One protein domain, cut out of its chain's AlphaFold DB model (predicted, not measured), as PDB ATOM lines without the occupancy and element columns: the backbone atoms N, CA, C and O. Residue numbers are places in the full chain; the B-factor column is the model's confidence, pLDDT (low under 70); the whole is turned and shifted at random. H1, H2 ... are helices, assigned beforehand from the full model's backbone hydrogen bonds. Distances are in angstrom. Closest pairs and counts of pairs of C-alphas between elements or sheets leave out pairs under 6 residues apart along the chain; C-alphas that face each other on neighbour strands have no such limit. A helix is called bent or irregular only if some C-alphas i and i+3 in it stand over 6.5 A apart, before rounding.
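This is residues 187 to 320 of the 441 residues of an uncharacterized protein of Amphimedon queenslandica (UniProt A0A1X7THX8). One long helix, H5, makes the shaft of this loose model: H2 and H4 pack on its first part, with little H3 beside H4, and H8 packs on its later part, where H6 and H7 form a crossed pair. H1 slants in toward the shaft, coming nearest at Ala 198. There are 134 printed residues, with eight named helices, H1 to H8 in order, and no named strand: all helix. The radius of gyration of the C-alphas is 19.3 A; the elongated outline spans 60 by 38 by 22 A.

Start with H1, residues 187 to 199, irregular, its C-alphas 191 and 194 being 7.9 A apart; it is close to but not clearly touching H5, residues 241 to 278, the closest C-alphas, Ala 198 and Ala 256, being 6.3 A apart. Next, H2, residues 202 to 215, touches H5 with residues 204 to 208 alone at a steep tilt of 60 degrees, its C-alpha of Asp 204 closest, 5.1 A from that of Gln 249. H3, residues 222 to 225, is close to but not clearly touching H4, residues 229 to 236: C-alphas 224 and 232 are closest, 6.5 A apart. H4 and H5 form a hairpin, closest at C-alphas 233 and 243, 6.8 A. H6, residues 286 to 292, is near H5 and touches H7, residues 301 to 306, about perpendicular at 76 degrees, closest at C-alphas 287 and 304, 4.4 A. H8, residues 309 to 320, irregular with C-alphas 310 and 313 7.3 A apart, touches residues 261 to 272 of H5 alone, closest at C-alphas 316 and 268, 6.3 A; the shallow tilt of 34 degrees is only just short of steep. Every O i to N i+4 pair is within hydrogen-bond range in H2, H4, H6 and H7, against 6 of 9 in H1, 33 of 34 in H5 and 6 of 8 in H8; H3 is too short for one.

Find C-alpha 187 at (-21.580, -57.390, 23.897), where H1 begins. H5 runs 55.5 A from C-alpha 241 at (9.455, -40.044, 2.997) to C-alpha 278; H8 ends at C-alpha 320, (-23.674, -49.287, -7.740).

The C-alphas farthest apart, of Ile 238 and Gly 279, are 60.2 A apart. The printed part has no cut, and no link is long. Look for low pLDDT at residues 214 to 242, among the 39 under 70.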
ATOM      1  N   LYS A 187     -20.451 -57.142  24.809       71.69
ATOM      2  CA  LYS A 187     -21.580 -57.390  23.897       71.69
ATOM      3  C   LYS A 187     -21.715 -56.285  22.849       71.69
ATOM      4  O   LYS A 187     -21.834 -56.573  21.662       71.69
ATOM      5  N   GLU A 188     -21.647 -55.023  23.268       70.62
ATOM      6  CA  GLU A 188     -21.689 -53.889  22.336       70.62
ATOM      7  C   GLU A 188     -20.432 -53.792  21.461       70.62
ATOM      8  O   GLU A 188     -20.531 -53.432  20.288       70.62
ATOM      9  N   PHE A 189     -19.265 -54.162  21.994       78.69
ATOM     10  CA  PHE A 189     -18.031 -54.277  21.222       78.69
ATOM     11  C   PHE A 189     -18.189 -55.313  20.107       78.69
ATOM     12  O   PHE A 189     -17.988 -54.965  18.950       78.69
ATOM     13  N   LEU A 190     -18.625 -56.538  20.426       74.31
ATOM     14  CA  LEU A 190     -18.771 -57.638  19.464       74.31
ATOM     15  C   LEU A 190     -19.769 -57.326  18.347       74.31
ATOM     16  O   LEU A 190     -19.459 -57.556  17.179       74.31
ATOM     17  N   LYS A 191     -20.895 -56.677  18.670       69.62
ATOM     18  CA  LYS A 191     -21.840 -56.169  17.657       69.62
ATOM     19  C   LYS A 191     -21.195 -55.181  16.681       69.62
ATOM     20  O   LYS A 191     -21.592 -55.105  15.521       69.62
ATOM     21  N   LYS A 192     -20.220 -54.400  17.152       71.06
ATOM     22  CA  LYS A 192     -19.588 -53.310  16.396       71.06
ATOM     23  C   LYS A 192     -18.162 -53.622  15.950       71.06
ATOM     24  O   LYS A 192     -17.547 -52.736  15.369       71.06
ATOM     25  N   VAL A 193     -17.640 -54.841  16.131       76.38
ATOM     26  CA  VAL A 193     -16.246 -55.203  15.786       76.38
ATOM     27  C   VAL A 193     -15.890 -54.774  14.366       76.38
ATOM     28  O   VAL A 193     -14.890 -54.093  14.174       76.38
ATOM     29  N   LYS A 194     -16.754 -55.052  13.385       67.44
ATOM     30  CA  LYS A 194     -16.511 -54.669  11.982       67.44
ATOM     31  C   LYS A 194     -16.426 -53.148  11.774       67.44
ATOM     32  O   LYS A 194     -15.712 -52.690  10.888       67.44
ATOM     33  N   LEU A 195     -17.137 -52.363  12.590       64.88
ATOM     34  CA  LEU A 195     -17.061 -50.897  12.593       64.88
ATOM     35  C   LEU A 195     -15.812 -50.398  13.334       64.88
ATOM     36  O   LEU A 195     -15.224 -49.399  12.934       64.88
ATOM     37  N   LEU A 196     -15.390 -51.092  14.393       70.12
ATOM     38  CA  LEU A 196     -14.194 -50.759  15.172       70.12
ATOM     39  C   LEU A 196     -12.903 -51.093  14.416       70.12
ATOM     40  O   LEU A 196     -11.952 -50.321  14.473       70.12
ATOM     41  N   GLU A 197     -12.885 -52.174  13.636       70.62
ATOM     42  CA  GLU A 197     -11.807 -52.461  12.683       70.62
ATOM     43  C   GLU A 197     -11.629 -51.316  11.679       70.62
ATOM     44  O   GLU A 197     -10.505 -50.950  11.347       70.62
ATOM     45  N   ALA A 198     -12.727 -50.694  11.237       64.12
ATOM     46  CA  ALA A 198     -12.666 -49.538  10.346       64.12
ATOM     47  C   ALA A 198     -12.126 -48.268  11.039       64.12
ATOM     48  O   ALA A 198     -11.597 -47.387  10.360       64.12
ATOM     49  N   LEU A 199     -12.188 -48.170  12.379       66.75
ATOM     50  CA  LEU A 199     -11.590 -47.052  13.126       66.75
ATOM     51  C   LEU A 199     -10.060 -47.065  13.096       66.75
ATOM     52  O   LEU A 199      -9.456 -46.019  13.325       66.75
ATOM     53  N   VAL A 200      -9.426 -48.197  12.778       70.38
ATOM     54  CA  VAL A 200      -7.965 -48.264  12.596       70.38
ATOM     55  C   VAL A 200      -7.507 -47.292  11.506       70.38
ATOM     56  O   VAL A 200      -6.441 -46.692  11.632       70.38
ATOM     57  N   CYS A 201      -8.339 -47.049  10.489       66.94
ATOM     58  CA  CYS A 201      -8.038 -46.101   9.420       66.94
ATOM     59  C   CYS A 201      -8.265 -44.631   9.828       66.94
ATOM     60  O   CYS A 201      -7.726 -43.733   9.188       66.94
ATOM     61  N   LEU A 202      -9.023 -44.345  10.895       71.06
ATOM     62  CA  LEU A 202      -9.436 -42.981  11.259       71.06
ATOM     63  C   LEU A 202      -8.265 -41.997  11.474       71.06
ATOM     64  O   LEU A 202      -8.339 -40.881  10.957       71.06
ATOM     65  N   PRO A 203      -7.166 -42.358  12.168       76.50
ATOM     66  CA  PRO A 203      -6.026 -41.455  12.331       76.50
ATOM     67  C   PRO A 203      -5.341 -41.106  11.006       76.50
ATOM     68  O   PRO A 203      -4.798 -40.012  10.862       76.50
ATOM     69  N   ASP A 204      -5.338 -42.022  10.038       70.19
ATOM     70  CA  ASP A 204      -4.783 -41.771   8.707       70.19
ATOM     71  C   ASP A 204      -5.682 -40.842   7.896       70.19
ATOM     72  O   ASP A 204      -5.178 -39.916   7.265       70.19
ATOM     73  N   ILE A 205      -7.000 -41.007   8.013       72.88
ATOM     74  CA  ILE A 205      -7.993 -40.131   7.378       72.88
ATOM     75  C   ILE A 205      -7.888 -38.707   7.920       72.88
ATOM     76  O   ILE A 205      -7.854 -37.763   7.139       72.88
ATOM     77  N   ILE A 206      -7.787 -38.534   9.241       74.94
ATOM     78  CA  ILE A 206      -7.662 -37.201   9.853       74.94
ATOM     79  C   ILE A 206      -6.354 -36.531   9.423       74.94
ATOM     80  O   ILE A 206      -6.353 -35.344   9.113       74.94
ATOM     81  N   ARG A 207      -5.246 -37.280   9.354       74.25
ATOM     82  CA  ARG A 207      -3.959 -36.744   8.881       74.25
ATOM     83  C   ARG A 207      -4.008 -36.349   7.409       74.25
ATOM     84  O   ARG A 207      -3.482 -35.297   7.056       74.25
ATOM     85  N   LEU A 208      -4.671 -37.149   6.575       76.00
ATOM     86  CA  LEU A 208      -4.916 -36.813   5.176       76.00
ATOM     87  C   LEU A 208      -5.800 -35.564   5.057       76.00
ATOM     88  O   LEU A 208      -5.476 -34.664   4.293       76.00
ATOM     89  N   GLN A 209      -6.874 -35.470   5.842       76.44
ATOM     90  CA  GLN A 209      -7.765 -34.307   5.860       76.44
ATOM     91  C   GLN A 209      -7.057 -33.039   6.332       76.44
ATOM     92  O   GLN A 209      -7.233 -32.001   5.711       76.44
ATOM     93  N   GLN A 210      -6.246 -33.108   7.390       76.69
ATOM     94  CA  GLN A 210      -5.440 -31.976   7.857       76.69
ATOM     95  C   GLN A 210      -4.446 -31.531   6.787       76.69
ATOM     96  O   GLN A 210      -4.340 -30.342   6.519       76.69
ATOM     97  N   PHE A 211      -3.784 -32.481   6.123       71.69
ATOM     98  CA  PHE A 211      -2.892 -32.180   5.010       71.69
ATOM     99  C   PHE A 211      -3.625 -31.516   3.836       71.69
ATOM    100  O   PHE A 211      -3.130 -30.535   3.282       71.69
ATOM    101  N   LEU A 212      -4.799 -32.029   3.460       69.88
ATOM    102  CA  LEU A 212      -5.633 -31.433   2.417       69.88
ATOM    103  C   LEU A 212      -6.111 -30.042   2.831       69.88
ATOM    104  O   LEU A 212      -6.046 -29.131   2.023       69.88
ATOM    105  N   TYR A 213      -6.520 -29.850   4.083       70.25
ATOM    106  CA  TYR A 213      -6.901 -28.545   4.621       70.25
ATOM    107  C   TYR A 213      -5.721 -27.574   4.481       70.25
ATOM    108  O   TYR A 213      -5.833 -26.603   3.739       70.25
ATOM    109  N   GLU A 214      -4.556 -27.923   5.042       69.44
ATOM    110  CA  GLU A 214      -3.315 -27.136   4.989       69.44
ATOM    111  C   GLU A 214      -2.868 -26.794   3.559       69.44
ATOM    112  O   GLU A 214      -2.427 -25.674   3.297       69.44
ATOM    113  N   SER A 215      -3.002 -27.742   2.630       61.78
ATOM    114  CA  SER A 215      -2.515 -27.602   1.251       61.78
ATOM    115  C   SER A 215      -3.515 -26.918   0.319       61.78
ATOM    116  O   SER A 215      -3.110 -26.242  -0.622       61.78
ATOM    117  N   CYS A 216      -4.818 -27.058   0.572       60.19
ATOM    118  CA  CYS A 216      -5.892 -26.533  -0.278       60.19
ATOM    119  C   CYS A 216      -6.444 -25.181   0.209       60.19
ATOM    120  O   CYS A 216      -7.473 -24.720  -0.284       60.19
ATOM    121  N   HIS A 217      -5.778 -24.522   1.164       55.22
ATOM    122  CA  HIS A 217      -6.338 -23.382   1.891       55.22
ATOM    123  C   HIS A 217      -6.640 -22.110   1.101       55.22
ATOM    124  O   HIS A 217      -7.392 -21.281   1.614       55.22
ATOM    125  N   LEU A 218      -6.074 -21.897  -0.091       52.53
ATOM    126  CA  LEU A 218      -6.115 -20.559  -0.700       52.53
ATOM    127  C   LEU A 218      -6.523 -20.468  -2.173       52.53
ATOM    128  O   LEU A 218      -6.572 -19.349  -2.672       52.53
ATOM    129  N   ARG A 219      -6.871 -21.586  -2.823       51.19
ATOM    130  CA  ARG A 219      -7.604 -21.731  -4.104       51.19
ATOM    131  C   ARG A 219      -7.202 -23.077  -4.675       51.19
ATOM    132  O   ARG A 219      -6.063 -23.238  -5.101       51.19
ATOM    133  N   ILE A 220      -8.110 -24.041  -4.646       53.53
ATOM    134  CA  ILE A 220      -7.884 -25.266  -5.399       53.53
ATOM    135  C   ILE A 220      -8.048 -24.885  -6.866       53.53
ATOM    136  O   ILE A 220      -9.095 -24.370  -7.252       53.53
ATOM    137  N   ASP A 221      -6.983 -25.046  -7.642       53.47
ATOM    138  CA  ASP A 221      -7.050 -24.921  -9.090       53.47
ATOM    139  C   ASP A 221      -7.956 -26.054  -9.602       53.47
ATOM    140  O   ASP A 221      -7.822 -27.208  -9.187       53.47
ATOM    141  N   GLU A 222      -8.916 -25.739 -10.461       51.59
ATOM    142  CA  GLU A 222      -9.901 -26.689 -10.991       51.59
ATOM    143  C   GLU A 222      -9.217 -27.875 -11.698       51.59
ATOM    144  O   GLU A 222      -9.637 -29.034 -11.608       51.59
ATOM    145  N   THR A 223      -8.046 -27.604 -12.282       51.09
ATOM    146  CA  THR A 223      -7.168 -28.606 -12.895       51.09
ATOM    147  C   THR A 223      -6.519 -29.565 -11.884       51.09
ATOM    148  O   THR A 223      -6.120 -30.676 -12.252       51.09
ATOM    149  N   GLU A 224      -6.415 -29.174 -10.611       54.78
ATOM    150  CA  GLU A 224      -5.910 -30.007  -9.515       54.78
ATOM    151  C   GLU A 224      -7.013 -30.867  -8.887       54.78
ATOM    152  O   GLU A 224      -6.727 -32.020  -8.552       54.78
ATOM    153  N   VAL A 225      -8.266 -30.384  -8.834       51.44
ATOM    154  CA  VAL A 225      -9.453 -31.168  -8.413       51.44
ATOM    155  C   VAL A 225      -9.734 -32.321  -9.376       51.44
ATOM    156  O   VAL A 225      -9.997 -33.441  -8.942       51.44
ATOM    157  N   ALA A 226      -9.641 -32.066 -10.683       45.75
ATOM    158  CA  ALA A 226      -9.862 -33.082 -11.713       45.75
ATOM    159  C   ALA A 226      -8.730 -34.133 -11.783       45.75
ATOM    160  O   ALA A 226      -8.850 -35.153 -12.467       45.75
ATOM    161  N   SER A 227      -7.603 -33.903 -11.101       63.06
ATOM    162  CA  SER A 227      -6.463 -34.818 -11.101       63.06
ATOM    163  C   SER A 227      -6.580 -35.879 -10.001       63.06
ATOM    164  O   SER A 227      -6.992 -35.589  -8.884       63.06
ATOM    165  N   SER A 228      -6.185 -37.127 -10.295       64.25
ATOM    166  CA  SER A 228      -6.127 -38.195  -9.281       64.25
ATOM    167  C   SER A 228      -5.334 -37.736  -8.050       64.25
ATOM    168  O   SER A 228      -4.261 -37.145  -8.194       64.25
ATOM    169  N   LEU A 229      -5.827 -38.071  -6.850       68.00
ATOM    170  CA  LEU A 229      -5.186 -37.774  -5.562       68.00
ATOM    171  C   LEU A 229      -3.705 -38.188  -5.546       68.00
ATOM    172  O   LEU A 229      -2.858 -37.487  -4.994       68.00
ATOM    173  N   GLU A 230      -3.362 -39.283  -6.226       66.19
ATOM    174  CA  GLU A 230      -1.979 -39.727  -6.384       66.19
ATOM    175  C   GLU A 230      -1.133 -38.718  -7.180       66.19
ATOM    176  O   GLU A 230      -0.003 -38.397  -6.800       66.19
ATOM    177  N   LYS A 231      -1.674 -38.189  -8.282       68.12
ATOM    178  CA  LYS A 231      -1.007 -37.197  -9.134       68.12
ATOM    179  C   LYS A 231      -0.866 -35.859  -8.407       68.12
ATOM    180  O   LYS A 231       0.192 -35.242  -8.508       68.12
ATOM    181  N   PHE A 232      -1.873 -35.464  -7.629       67.81
ATOM    182  CA  PHE A 232      -1.835 -34.278  -6.773       67.81
ATOM    183  C   PHE A 232      -0.728 -34.378  -5.709       67.81
ATOM    184  O   PHE A 232       0.167 -33.530  -5.651       67.81
ATOM    185  N   ILE A 233      -0.687 -35.484  -4.954       67.88
ATOM    186  CA  ILE A 233       0.350 -35.737  -3.936       67.88
ATOM    187  C   ILE A 233       1.749 -35.829  -4.575       67.88
ATOM    188  O   ILE A 233       2.739 -35.397  -3.979       67.88
ATOM    189  N   ARG A 234       1.857 -36.362  -5.803       67.69
ATOM    190  CA  ARG A 234       3.121 -36.430  -6.562       67.69
ATOM    191  C   ARG A 234       3.587 -35.094  -7.140       67.69
ATOM    192  O   ARG A 234       4.793 -34.918  -7.283       67.69
ATOM    193  N   LYS A 235       2.676 -34.176  -7.460       65.06
ATOM    194  CA  LYS A 235       2.994 -32.842  -7.996       65.06
ATOM    195  C   LYS A 235       3.437 -31.877  -6.888       65.06
ATOM    196  O   LYS A 235       4.346 -31.084  -7.113       65.06
ATOM    197  N   GLY A 236       2.844 -31.983  -5.696       58.97
ATOM    198  CA  GLY A 236       3.141 -31.104  -4.557       58.97
ATOM    199  C   GLY A 236       4.455 -31.393  -3.818       58.97
ATOM    200  O   GLY A 236       4.958 -30.523  -3.111       58.97
ATOM    201  N   PHE A 237       5.049 -32.585  -3.978       57.09
ATOM    202  CA  PHE A 237       6.262 -32.979  -3.250       57.09
ATOM    203  C   PHE A 237       7.354 -33.562  -4.149       57.09
ATOM    204  O   PHE A 237       7.151 -34.534  -4.873       57.09
ATOM    205  N   ILE A 238       8.574 -33.043  -3.998       53.94
ATOM    206  CA  ILE A 238       9.795 -33.677  -4.503       53.94
ATOM    207  C   ILE A 238      10.094 -34.871  -3.580       53.94
ATOM    208  O   ILE A 238      10.353 -34.663  -2.398       53.94
ATOM    209  N   ARG A 239       9.989 -36.106  -4.107       55.16
ATOM    210  CA  ARG A 239      10.350 -37.415  -3.502       55.16
ATOM    211  C   ARG A 239      10.865 -37.349  -2.056       55.16
ATOM    212  O   ARG A 239      12.067 -37.349  -1.806       55.16
ATOM    213  N   THR A 240       9.948 -37.349  -1.094       64.69
ATOM    214  CA  THR A 240      10.273 -37.388   0.341       64.69
ATOM    215  C   THR A 240       9.539 -38.532   1.029       64.69
ATOM    216  O   THR A 240       8.442 -38.915   0.632       64.69
ATOM    217  N   HIS A 241      10.105 -39.056   2.120       63.44
ATOM    218  CA  HIS A 241       9.455 -40.044   2.997       63.44
ATOM    219  C   HIS A 241       8.048 -39.594   3.463       63.44
ATOM    220  O   HIS A 241       7.161 -40.414   3.689       63.44
ATOM    221  N   LYS A 242       7.806 -38.276   3.545       66.44
ATOM    222  CA  LYS A 242       6.478 -37.691   3.801       66.44
ATOM    223  C   LYS A 242       5.459 -38.011   2.699       66.44
ATOM    224  O   LYS A 242       4.320 -38.323   3.021       66.44
ATOM    225  N   GLN A 243       5.873 -37.998   1.434       70.19
ATOM    226  CA  GLN A 243       5.022 -38.310   0.286       70.19
ATOM    227  C   GLN A 243       4.580 -39.779   0.285       70.19
ATOM    228  O   GLN A 243       3.402 -40.061   0.106       70.19
ATOM    229  N   GLN A 244       5.503 -40.716   0.532       71.75
ATOM    230  CA  GLN A 244       5.169 -42.144   0.630       71.75
ATOM    231  C   GLN A 244       4.204 -42.419   1.787       71.75
ATOM    232  O   GLN A 244       3.260 -43.187   1.636       71.75
ATOM    233  N   LYS A 245       4.399 -41.741   2.924       77.44
ATOM    234  CA  LYS A 245       3.488 -41.840   4.065       77.44
ATOM    235  C   LYS A 245       2.092 -41.298   3.740       77.44
ATOM    236  O   LYS A 245       1.116 -41.942   4.094       77.44
ATOM    237  N   LEU A 246       1.992 -40.160   3.052       72.88
ATOM    238  CA  LEU A 246       0.713 -39.582   2.617       72.88
ATOM    239  C   LEU A 246      -0.014 -40.464   1.594       72.88
ATOM    240  O   LEU A 246      -1.227 -40.616   1.682       72.88
ATOM    241  N   LEU A 247       0.719 -41.089   0.667       73.94
ATOM    242  CA  LEU A 247       0.148 -42.047  -0.285       73.94
ATOM    243  C   LEU A 247      -0.408 -43.285   0.426       73.94
ATOM    244  O   LEU A 247      -1.557 -43.637   0.195       73.94
ATOM    245  N   ALA A 248       0.338 -43.871   1.368       76.81
ATOM    246  CA  ALA A 248      -0.159 -44.991   2.171       76.81
ATOM    247  C   ALA A 248      -1.409 -44.614   2.996       76.81
ATOM    248  O   ALA A 248      -2.319 -45.417   3.177       76.81
ATOM    249  N   GLN A 249      -1.489 -43.369   3.477       77.56
ATOM    250  CA  GLN A 249      -2.670 -42.859   4.184       77.56
ATOM    251  C   GLN A 249      -3.879 -42.679   3.261       77.56
ATOM    252  O   GLN A 249      -5.001 -42.998   3.654       77.56
ATOM    253  N   ALA A 250      -3.654 -42.208   2.033       75.06
ATOM    254  CA  ALA A 250      -4.678 -42.133   0.999       75.06
ATOM    255  C   ALA A 250      -5.180 -43.526   0.587       75.06
ATOM    256  O   ALA A 250      -6.386 -43.732   0.487       75.06
ATOM    257  N   GLU A 251      -4.283 -44.500   0.434       75.69
ATOM    258  CA  GLU A 251      -4.639 -45.896   0.156       75.69
ATOM    259  C   GLU A 251      -5.482 -46.498   1.289       75.69
ATOM    260  O   GLU A 251      -6.550 -47.057   1.030       75.69
ATOM    261  N   ASN A 252      -5.078 -46.310   2.552       75.19
ATOM    262  CA  ASN A 252      -5.852 -46.760   3.716       75.19
ATOM    263  C   ASN A 252      -7.254 -46.131   3.767       75.19
ATOM    264  O   ASN A 252      -8.222 -46.802   4.143       75.19
ATOM    265  N   PHE A 253      -7.381 -44.859   3.378       77.69
ATOM    266  CA  PHE A 253      -8.677 -44.197   3.240       77.69
ATOM    267  C   PHE A 253      -9.520 -44.825   2.126       77.69
ATOM    268  O   PHE A 253     -10.667 -45.189   2.387       77.69
ATOM    269  N   CYS A 254      -8.964 -45.011   0.924       72.44
ATOM    270  CA  CYS A 254      -9.668 -45.636  -0.199       72.44
ATOM    271  C   CYS A 254     -10.160 -47.044   0.157       72.44
ATOM    272  O   CYS A 254     -11.316 -47.373  -0.099       72.44
ATOM    273  N   VAL A 255      -9.329 -47.857   0.816       74.62
ATOM    274  CA  VAL A 255      -9.711 -49.204   1.271       74.62
ATOM    275  C   VAL A 255     -10.867 -49.146   2.272       74.62
ATOM    276  O   VAL A 255     -11.843 -49.885   2.132       74.62
ATOM    277  N   ALA A 256     -10.794 -48.259   3.269       72.56
ATOM    278  CA  ALA A 256     -11.854 -48.113   4.265       72.56
ATOM    279  C   ALA A 256     -13.169 -47.617   3.645       72.56
ATOM    280  O   ALA A 256     -14.242 -48.142   3.959       72.56
ATOM    281  N   TRP A 257     -13.082 -46.635   2.747       74.38
ATOM    282  CA  TRP A 257     -14.222 -46.090   2.019       74.38
ATOM    283  C   TRP A 257     -14.880 -47.153   1.141       74.38
ATOM    284  O   TRP A 257     -16.074 -47.417   1.288       74.38
ATOM    285  N   ASN A 258     -14.097 -47.847   0.312       75.38
ATOM    286  CA  ASN A 258     -14.593 -48.894  -0.580       75.38
ATOM    287  C   ASN A 258     -15.234 -50.046   0.204       75.38
ATOM    288  O   ASN A 258     -16.315 -50.502  -0.162       75.38
ATOM    289  N   LYS A 259     -14.642 -50.462   1.335       76.81
ATOM    290  CA  LYS A 259     -15.238 -51.473   2.228       76.81
ATOM    291  C   LYS A 259     -16.604 -51.024   2.759       76.81
ATOM    292  O   LYS A 259     -17.525 -51.835   2.848       76.81
ATOM    293  N   ARG A 260     -16.758 -49.741   3.106       74.69
ATOM    294  CA  ARG A 260     -18.029 -49.194   3.603       74.69
ATOM    295  C   ARG A 260     -19.088 -49.090   2.506       74.69
ATOM    296  O   ARG A 260     -20.243 -49.424   2.769       74.69
ATOM    297  N   VAL A 261     -18.705 -48.655   1.305       76.44
ATOM    298  CA  VAL A 261     -19.591 -48.610   0.131       76.44
ATOM    299  C   VAL A 261     -20.067 -50.020  -0.224       76.44
ATOM    300  O   VAL A 261     -21.273 -50.236  -0.323       76.44
ATOM    301  N   GLN A 262     -19.156 -50.997  -0.285       79.56
ATOM    302  CA  GLN A 262     -19.502 -52.392  -0.569       79.56
ATOM    303  C   GLN A 262     -20.479 -52.964   0.464       79.56
ATOM    304  O   GLN A 262     -21.498 -53.536   0.099       79.56
ATOM    305  N   GLN A 263     -20.233 -52.729   1.758       79.00
ATOM    306  CA  GLN A 263     -21.157 -53.153   2.809       79.00
ATOM    307  C   GLN A 263     -22.564 -52.565   2.615       79.00
ATOM    308  O   GLN A 263     -23.558 -53.239   2.895       79.00
ATOM    309  N   CYS A 264     -22.664 -51.312   2.160       79.19
ATOM    310  CA  CYS A 264     -23.949 -50.691   1.859       79.19
ATOM    311  C   CYS A 264     -24.645 -51.412   0.699       79.19
ATOM    312  O   CYS A 264     -25.808 -51.776   0.847       79.19
ATOM    313  N   ILE A 265     -23.928 -51.678  -0.397       82.25
ATOM    314  CA  ILE A 265     -24.442 -52.416  -1.563       82.25
ATOM    315  C   ILE A 265     -24.944 -53.802  -1.154       82.25
ATOM    316  O   ILE A 265     -26.089 -54.144  -1.439       82.25
ATOM    317  N   ASP A 266     -24.137 -54.573  -0.421       80.50
ATOM    318  CA  ASP A 266     -24.506 -55.918   0.035       80.50
ATOM    319  C   ASP A 266     -25.779 -55.880   0.887       80.50
ATOM    320  O   ASP A 266     -26.682 -56.701   0.733       80.50
ATOM    321  N   THR A 267     -25.886 -54.878   1.760       79.62
ATOM    322  CA  THR A 267     -27.064 -54.700   2.614       79.62
ATOM    323  C   THR A 267     -28.306 -54.339   1.794       79.62
ATOM    324  O   THR A 267     -29.390 -54.844   2.084       79.62
ATOM    325  N   VAL A 268     -28.164 -53.503   0.758       83.25
ATOM    326  CA  VAL A 268     -29.257 -53.174  -0.173       83.25
ATOM    327  C   VAL A 268     -29.676 -54.410  -0.977       83.25
ATOM    328  O   VAL A 268     -30.870 -54.660  -1.102       83.25
ATOM    329  N   ASN A 269     -28.732 -55.223  -1.458       82.31
ATOM    330  CA  ASN A 269     -29.026 -56.467  -2.182       82.31
ATOM    331  C   ASN A 269     -29.805 -57.463  -1.315       82.31
ATOM    332  O   ASN A 269     -30.812 -58.019  -1.753       82.31
ATOM    333  N   VAL A 270     -29.384 -57.645  -0.061       79.81
ATOM    334  CA  VAL A 270     -30.115 -58.478   0.903       79.81
ATOM    335  C   VAL A 270     -31.523 -57.920   1.130       79.81
ATOM    336  O   VAL A 270     -32.496 -58.671   1.090       79.81
ATOM    337  N   ALA A 271     -31.653 -56.602   1.320       76.81
ATOM    338  CA  ALA A 271     -32.948 -55.949   1.484       76.81
ATOM    339  C   ALA A 271     -33.871 -56.177   0.274       76.81
ATOM    340  O   ALA A 271     -35.024 -56.561   0.465       76.81
ATOM    341  N   LEU A 272     -33.362 -56.012  -0.951       79.81
ATOM    342  CA  LEU A 272     -34.089 -56.288  -2.193       79.81
ATOM    343  C   LEU A 272     -34.591 -57.735  -2.249       79.81
ATOM    344  O   LEU A 272     -35.773 -57.952  -2.516       79.81
ATOM    345  N   GLY A 273     -33.738 -58.707  -1.909       79.25
ATOM    346  CA  GLY A 273     -34.121 -60.120  -1.852       79.25
ATOM    347  C   GLY A 273     -35.283 -60.385  -0.888       79.25
ATOM    348  O   GLY A 273     -36.203 -61.131  -1.212       79.25
ATOM    349  N   PHE A 274     -35.325 -59.719   0.270       75.69
ATOM    350  CA  PHE A 274     -36.466 -59.820   1.190       75.69
ATOM    351  C   PHE A 274     -37.717 -59.081   0.689       75.69
ATOM    352  O   PHE A 274     -38.840 -59.532   0.928       75.69
ATOM    353  N   LEU A 275     -37.561 -57.940   0.016       77.50
ATOM    354  CA  LEU A 275     -38.690 -57.146  -0.484       77.50
ATOM    355  C   LEU A 275     -39.430 -57.829  -1.625       77.50
ATOM    356  O   LEU A 275     -40.657 -57.770  -1.646       77.50
ATOM    357  N   GLN A 276     -38.709 -58.555  -2.481       73.38
ATOM    358  CA  GLN A 276     -39.305 -59.390  -3.527       73.38
ATOM    359  C   GLN A 276     -40.335 -60.394  -2.974       73.38
ATOM    360  O   GLN A 276     -41.291 -60.726  -3.665       73.38
ATOM    361  N   HIS A 277     -40.187 -60.829  -1.718       64.50
ATOM    362  CA  HIS A 277     -41.007 -61.892  -1.125       64.50
ATOM    363  C   HIS A 277     -41.960 -61.419  -0.018       64.50
ATOM    364  O   HIS A 277     -42.874 -62.147   0.359       64.50
ATOM    365  N   SER A 278     -41.744 -60.230   0.556       64.81
ATOM    366  CA  SER A 278     -42.422 -59.824   1.797       64.81
ATOM    367  C   SER A 278     -43.680 -58.975   1.601       64.81
ATOM    368  O   SER A 278     -44.379 -58.734   2.585       64.81
ATOM    369  N   GLY A 279     -43.982 -58.520   0.375       60.44
ATOM    370  CA  GLY A 279     -45.199 -57.750   0.058       60.44
ATOM    371  C   GLY A 279     -45.419 -56.513   0.945       60.44
ATOM    372  O   GLY A 279     -46.552 -56.065   1.122       60.44
ATOM    373  N   LYS A 280     -44.352 -56.002   1.578       70.31
ATOM    374  CA  LYS A 280     -44.428 -54.930   2.574       70.31
ATOM    375  C   LYS A 280     -44.842 -53.610   1.924       70.31
ATOM    376  O   LYS A 280     -44.555 -53.353   0.760       70.31
ATOM    377  N   ASN A 281     -45.485 -52.749   2.715       74.88
ATOM    378  CA  ASN A 281     -45.899 -51.426   2.259       74.88
ATOM    379  C   ASN A 281     -44.666 -50.599   1.817       74.88
ATOM    380  O   ASN A 281     -43.736 -50.451   2.618       74.88
ATOM    381  N   PRO A 282     -44.662 -50.039   0.590       77.88
ATOM    382  CA  PRO A 282     -43.544 -49.265   0.047       77.88
ATOM    383  C   PRO A 282     -43.139 -48.045   0.893       77.88
ATOM    384  O   PRO A 282     -41.984 -47.637   0.828       77.88
ATOM    385  N   GLN A 283     -44.044 -47.497   1.711       82.56
ATOM    386  CA  GLN A 283     -43.809 -46.292   2.526       82.56
ATOM    387  C   GLN A 283     -43.127 -46.563   3.876       82.56
ATOM    388  O   GLN A 283     -42.949 -45.667   4.701       82.56
ATOM    389  N   ILE A 284     -42.777 -47.817   4.171       85.38
ATOM    390  CA  ILE A 284     -42.058 -48.130   5.407       85.38
ATOM    391  C   ILE A 284     -40.634 -47.573   5.298       85.38
ATOM    392  O   ILE A 284     -39.949 -47.777   4.301       85.38
ATOM    393  N   PHE A 285     -40.152 -46.902   6.344       86.19
ATOM    394  CA  PHE A 285     -38.763 -46.449   6.387       86.19
ATOM    395  C   PHE A 285     -37.778 -47.618   6.404       86.19
ATOM    396  O   PHE A 285     -37.973 -48.609   7.121       86.19
ATOM    397  N   MET A 286     -36.654 -47.437   5.710       84.31
ATOM    398  CA  MET A 286     -35.550 -48.392   5.671       84.31
ATOM    399  C   MET A 286     -35.093 -48.759   7.089       84.31
ATOM    400  O   MET A 286     -34.951 -49.939   7.392       84.31
ATOM    401  N   LYS A 287     -34.990 -47.797   8.020       85.94
ATOM    402  CA  LYS A 287     -34.679 -48.065   9.438       85.94
ATOM    403  C   LYS A 287     -35.586 -49.119  10.069       85.94
ATOM    404  O   LYS A 287     -35.098 -50.014  10.753       85.94
ATOM    405  N   ARG A 288     -36.903 -49.028   9.857       84.75
ATOM    406  CA  ARG A 288     -37.854 -49.976  10.453       84.75
ATOM    407  C   ARG A 288     -37.674 -51.366   9.858       84.75
ATOM    408  O   ARG A 288     -37.627 -52.342  10.598       84.75
ATOM    409  N   PHE A 289     -37.509 -51.440   8.545       83.88
ATOM    410  CA  PHE A 289     -37.257 -52.695   7.851       83.88
ATOM    411  C   PHE A 289     -35.938 -53.354   8.279       83.88
ATOM    412  O   PHE A 289     -35.894 -54.556   8.530       83.88
ATOM    413  N   MET A 290     -34.883 -52.562   8.459       81.62
ATOM    414  CA  MET A 290     -33.582 -53.028   8.936       81.62
ATOM    415  C   MET A 290     -33.635 -53.551  10.377       81.62
ATOM    416  O   MET A 290     -32.949 -54.523  10.695       81.62
ATOM    417  N   ILE A 291     -34.470 -52.960  11.240       80.75
ATOM    418  CA  ILE A 291     -34.738 -53.481  12.590       80.75
ATOM    419  C   ILE A 291     -35.426 -54.848  12.515       80.75
ATOM    420  O   ILE A 291     -35.020 -55.768  13.230       80.75
ATOM    421  N   ASP A 292     -36.426 -55.001  11.639       77.12
ATOM    422  CA  ASP A 292     -37.122 -56.280  11.446       77.12
ATOM    423  C   ASP A 292     -36.145 -57.379  10.985       77.12
ATOM    424  O   ASP A 292     -36.221 -58.509  11.463       77.12
ATOM    425  N   LEU A 293     -35.187 -57.035  10.115       72.44
ATOM    426  CA  LEU A 293     -34.148 -57.946   9.615       72.44
ATOM    427  C   LEU A 293     -32.939 -58.107  10.555       72.44
ATOM    428  O   LEU A 293     -31.996 -58.815  10.211       72.44
ATOM    429  N   LYS A 294     -32.924 -57.448  11.723       74.25
ATOM    430  CA  LYS A 294     -31.778 -57.444  12.660       74.25
ATOM    431  C   LYS A 294     -30.463 -56.978  12.016       74.25
ATOM    432  O   LYS A 294     -29.381 -57.486  12.311       74.25
ATOM    433  N   MET A 295     -30.545 -55.986  11.132       70.88
ATOM    434  CA  MET A 295     -29.412 -55.437  10.379       70.88
ATOM    435  C   MET A 295     -29.132 -53.950  10.665       70.88
ATOM    436  O   MET A 295     -28.435 -53.295   9.892       70.88
ATOM    437  N   GLU A 296     -29.654 -53.407  11.762       77.25
ATOM    438  CA  GLU A 296     -29.495 -51.996  12.142       77.25
ATOM    439  C   GLU A 296     -28.032 -51.503  12.125       77.25
ATOM    440  O   GLU A 296     -27.108 -52.192  12.565       77.25
ATOM    441  N   GLY A 297     -27.806 -50.296  11.595       70.25
ATOM    442  CA  GLY A 297     -26.486 -49.663  11.535       70.25
ATOM    443  C   GLY A 297     -25.569 -50.181  10.422       70.25
ATOM    444  O   GLY A 297     -24.448 -49.680  10.266       70.25
ATOM    445  N   LYS A 298     -26.017 -51.155   9.619       73.69
ATOM    446  CA  LYS A 298     -25.258 -51.621   8.449       73.69
ATOM    447  C   LYS A 298     -25.287 -50.616   7.296       73.69
ATOM    448  O   LYS A 298     -24.329 -50.608   6.525       73.69
ATOM    449  N   MET A 299     -26.260 -49.705   7.239       73.38
ATOM    450  CA  MET A 299     -26.309 -48.614   6.256       73.38
ATOM    451  C   MET A 299     -25.894 -47.258   6.861       73.38
ATOM    452  O   MET A 299     -25.802 -47.113   8.084       73.38
ATOM    453  N   PRO A 300     -25.577 -46.238   6.040       78.88
ATOM    454  CA  PRO A 300     -25.437 -44.867   6.518       78.88
ATOM    455  C   PRO A 300     -26.721 -44.388   7.209       78.88
ATOM    456  O   PRO A 300     -27.820 -44.623   6.710       78.88
ATOM    457  N   LYS A 301     -26.593 -43.651   8.321       78.25
ATOM    458  CA  LYS A 301     -27.751 -43.114   9.066       78.25
ATOM    459  C   LYS A 301     -28.700 -42.305   8.180       78.25
ATOM    460  O   LYS A 301     -29.909 -42.422   8.303       78.25
ATOM    461  N   SER A 302     -28.135 -41.529   7.256       77.75
ATOM    462  CA  SER A 302     -28.879 -40.751   6.267       77.75
ATOM    463  C   SER A 302     -29.822 -41.592   5.412       77.75
ATOM    464  O   SER A 302     -30.894 -41.111   5.071       77.75
ATOM    465  N   VAL A 303     -29.419 -42.813   5.060       82.44
ATOM    466  CA  VAL A 303     -30.220 -43.752   4.271       82.44
ATOM    467  C   VAL A 303     -31.283 -44.390   5.157       82.44
ATOM    468  O   VAL A 303     -32.456 -44.384   4.803       82.44
ATOM    469  N   GLU A 304     -30.907 -44.877   6.343       82.50
ATOM    470  CA  GLU A 304     -31.860 -45.516   7.259       82.50
ATOM    471  C   GLU A 304     -33.002 -44.566   7.656       82.50
ATOM    472  O   GLU A 304     -34.162 -44.978   7.703       82.50
ATOM    473  N   GLU A 305     -32.688 -43.297   7.918       85.50
ATOM    474  CA  GLU A 305     -33.643 -42.317   8.446       85.50
ATOM    475  C   GLU A 305     -34.466 -41.592   7.376       85.50
ATOM    476  O   GLU A 305     -35.506 -41.035   7.716       85.50
ATOM    477  N   ARG A 306     -34.016 -41.568   6.112       86.81
ATOM    478  CA  ARG A 306     -34.672 -40.783   5.046       86.81
ATOM    479  C   ARG A 306     -35.171 -41.604   3.864       86.81
ATOM    480  O   ARG A 306     -36.003 -41.105   3.115       86.81
ATOM    481  N   CYS A 307     -34.679 -42.824   3.668       86.38
ATOM    482  CA  CYS A 307     -35.160 -43.683   2.593       86.38
ATOM    483  C   CYS A 307     -36.330 -44.545   3.074       86.38
ATOM    484  O   CYS A 307     -36.322 -45.082   4.182       86.38
ATOM    485  N   GLU A 308     -37.312 -44.712   2.199       88.50
ATOM    486  CA  GLU A 308     -38.419 -45.653   2.326       88.50
ATOM    487  C   GLU A 308     -38.149 -46.860   1.420       88.50
ATOM    488  O   GLU A 308     -37.235 -46.831   0.588       88.50
ATOM    489  N   LEU A 309     -38.917 -47.939   1.578       85.12
ATOM    490  CA  LEU A 309     -38.737 -49.154   0.778       85.12
ATOM    491  C   LEU A 309     -38.984 -48.920  -0.715       85.12
ATOM    492  O   LEU A 309     -38.339 -49.573  -1.527       85.12
ATOM    493  N   CYS A 310     -39.830 -47.963  -1.098       81.75
ATOM    494  CA  CYS A 310     -39.997 -47.562  -2.498       81.75
ATOM    495  C   CYS A 310     -38.711 -47.014  -3.136       81.75
ATOM    496  O   CYS A 310     -38.533 -47.137  -4.343       81.75
ATOM    497  N   HIS A 311     -37.793 -46.456  -2.344       87.00
ATOM    498  CA  HIS A 311     -36.539 -45.884  -2.840       87.00
ATOM    499  C   HIS A 311     -35.422 -46.925  -2.988       87.00
ATOM    500  O   HIS A 311     -34.316 -46.575  -3.388       87.00
ATOM    501  N   VAL A 312     -35.661 -48.196  -2.640       84.25
ATOM    502  CA  VAL A 312     -34.603 -49.216  -2.569       84.25
ATOM    503  C   VAL A 312     -33.942 -49.491  -3.926       84.25
ATOM    504  O   VAL A 312     -32.730 -49.677  -3.974       84.25
ATOM    505  N   ILE A 313     -34.710 -49.465  -5.022       82.69
ATOM    506  CA  ILE A 313     -34.187 -49.686  -6.378       82.69
ATOM    507  C   ILE A 313     -33.349 -48.482  -6.806       82.69
ATOM    508  O   ILE A 313     -32.217 -48.652  -7.245       82.69
ATOM    509  N   SER A 314     -33.846 -47.260  -6.596       85.44
ATOM    510  CA  SER A 314     -33.093 -46.031  -6.880       85.44
ATOM    511  C   SER A 314     -31.802 -45.955  -6.061       85.44
ATOM    512  O   SER A 314     -30.752 -45.601  -6.583       85.44
ATOM    513  N   LEU A 315     -31.848 -46.349  -4.786       87.12
ATOM    514  CA  LEU A 315     -30.665 -46.430  -3.933       87.12
ATOM    515  C   LEU A 315     -29.670 -47.475  -4.449       87.12
ATOM    516  O   LEU A 315     -28.466 -47.222  -4.463       87.12
ATOM    517  N   TRP A 316     -30.163 -48.643  -4.865       89.12
ATOM    518  CA  TRP A 316     -29.333 -49.678  -5.468       89.12
ATOM    519  C   TRP A 316     -28.652 -49.170  -6.741       89.12
ATOM    520  O   TRP A 316     -27.434 -49.314  -6.854       89.12
ATOM    521  N   ARG A 317     -29.393 -48.519  -7.648       87.62
ATOM    522  CA  ARG A 317     -28.844 -47.906  -8.870       87.62
ATOM    523  C   ARG A 317     -27.750 -46.908  -8.523       87.62
ATOM    524  O   ARG A 317     -26.609 -47.105  -8.927       87.62
ATOM    525  N   LEU A 318     -28.070 -45.916  -7.693       87.56
ATOM    526  CA  LEU A 318     -27.162 -44.836  -7.318       87.56
ATOM    527  C   LEU A 318     -25.830 -45.365  -6.773       87.56
ATOM    528  O   LEU A 318     -24.764 -45.004  -7.263       87.56
ATOM    529  N   VAL A 319     -25.871 -46.237  -5.760       87.06
ATOM    530  CA  VAL A 319     -24.639 -46.680  -5.089       87.06
ATOM    531  C   VAL A 319     -23.788 -47.560  -6.010       87.06
ATOM    532  O   VAL A 319     -22.562 -47.427  -6.012       87.06
ATOM    533  N   ASN A 320     -24.409 -48.428  -6.813       89.94
ATOM    534  CA  ASN A 320     -23.674 -49.287  -7.740       89.94
ATOM    535  C   ASN A 320     -23.103 -48.508  -8.938       89.94
ATOM    536  O   ASN A 320     -21.960 -48.748  -9.329       89.94
TER     537      ASN A 320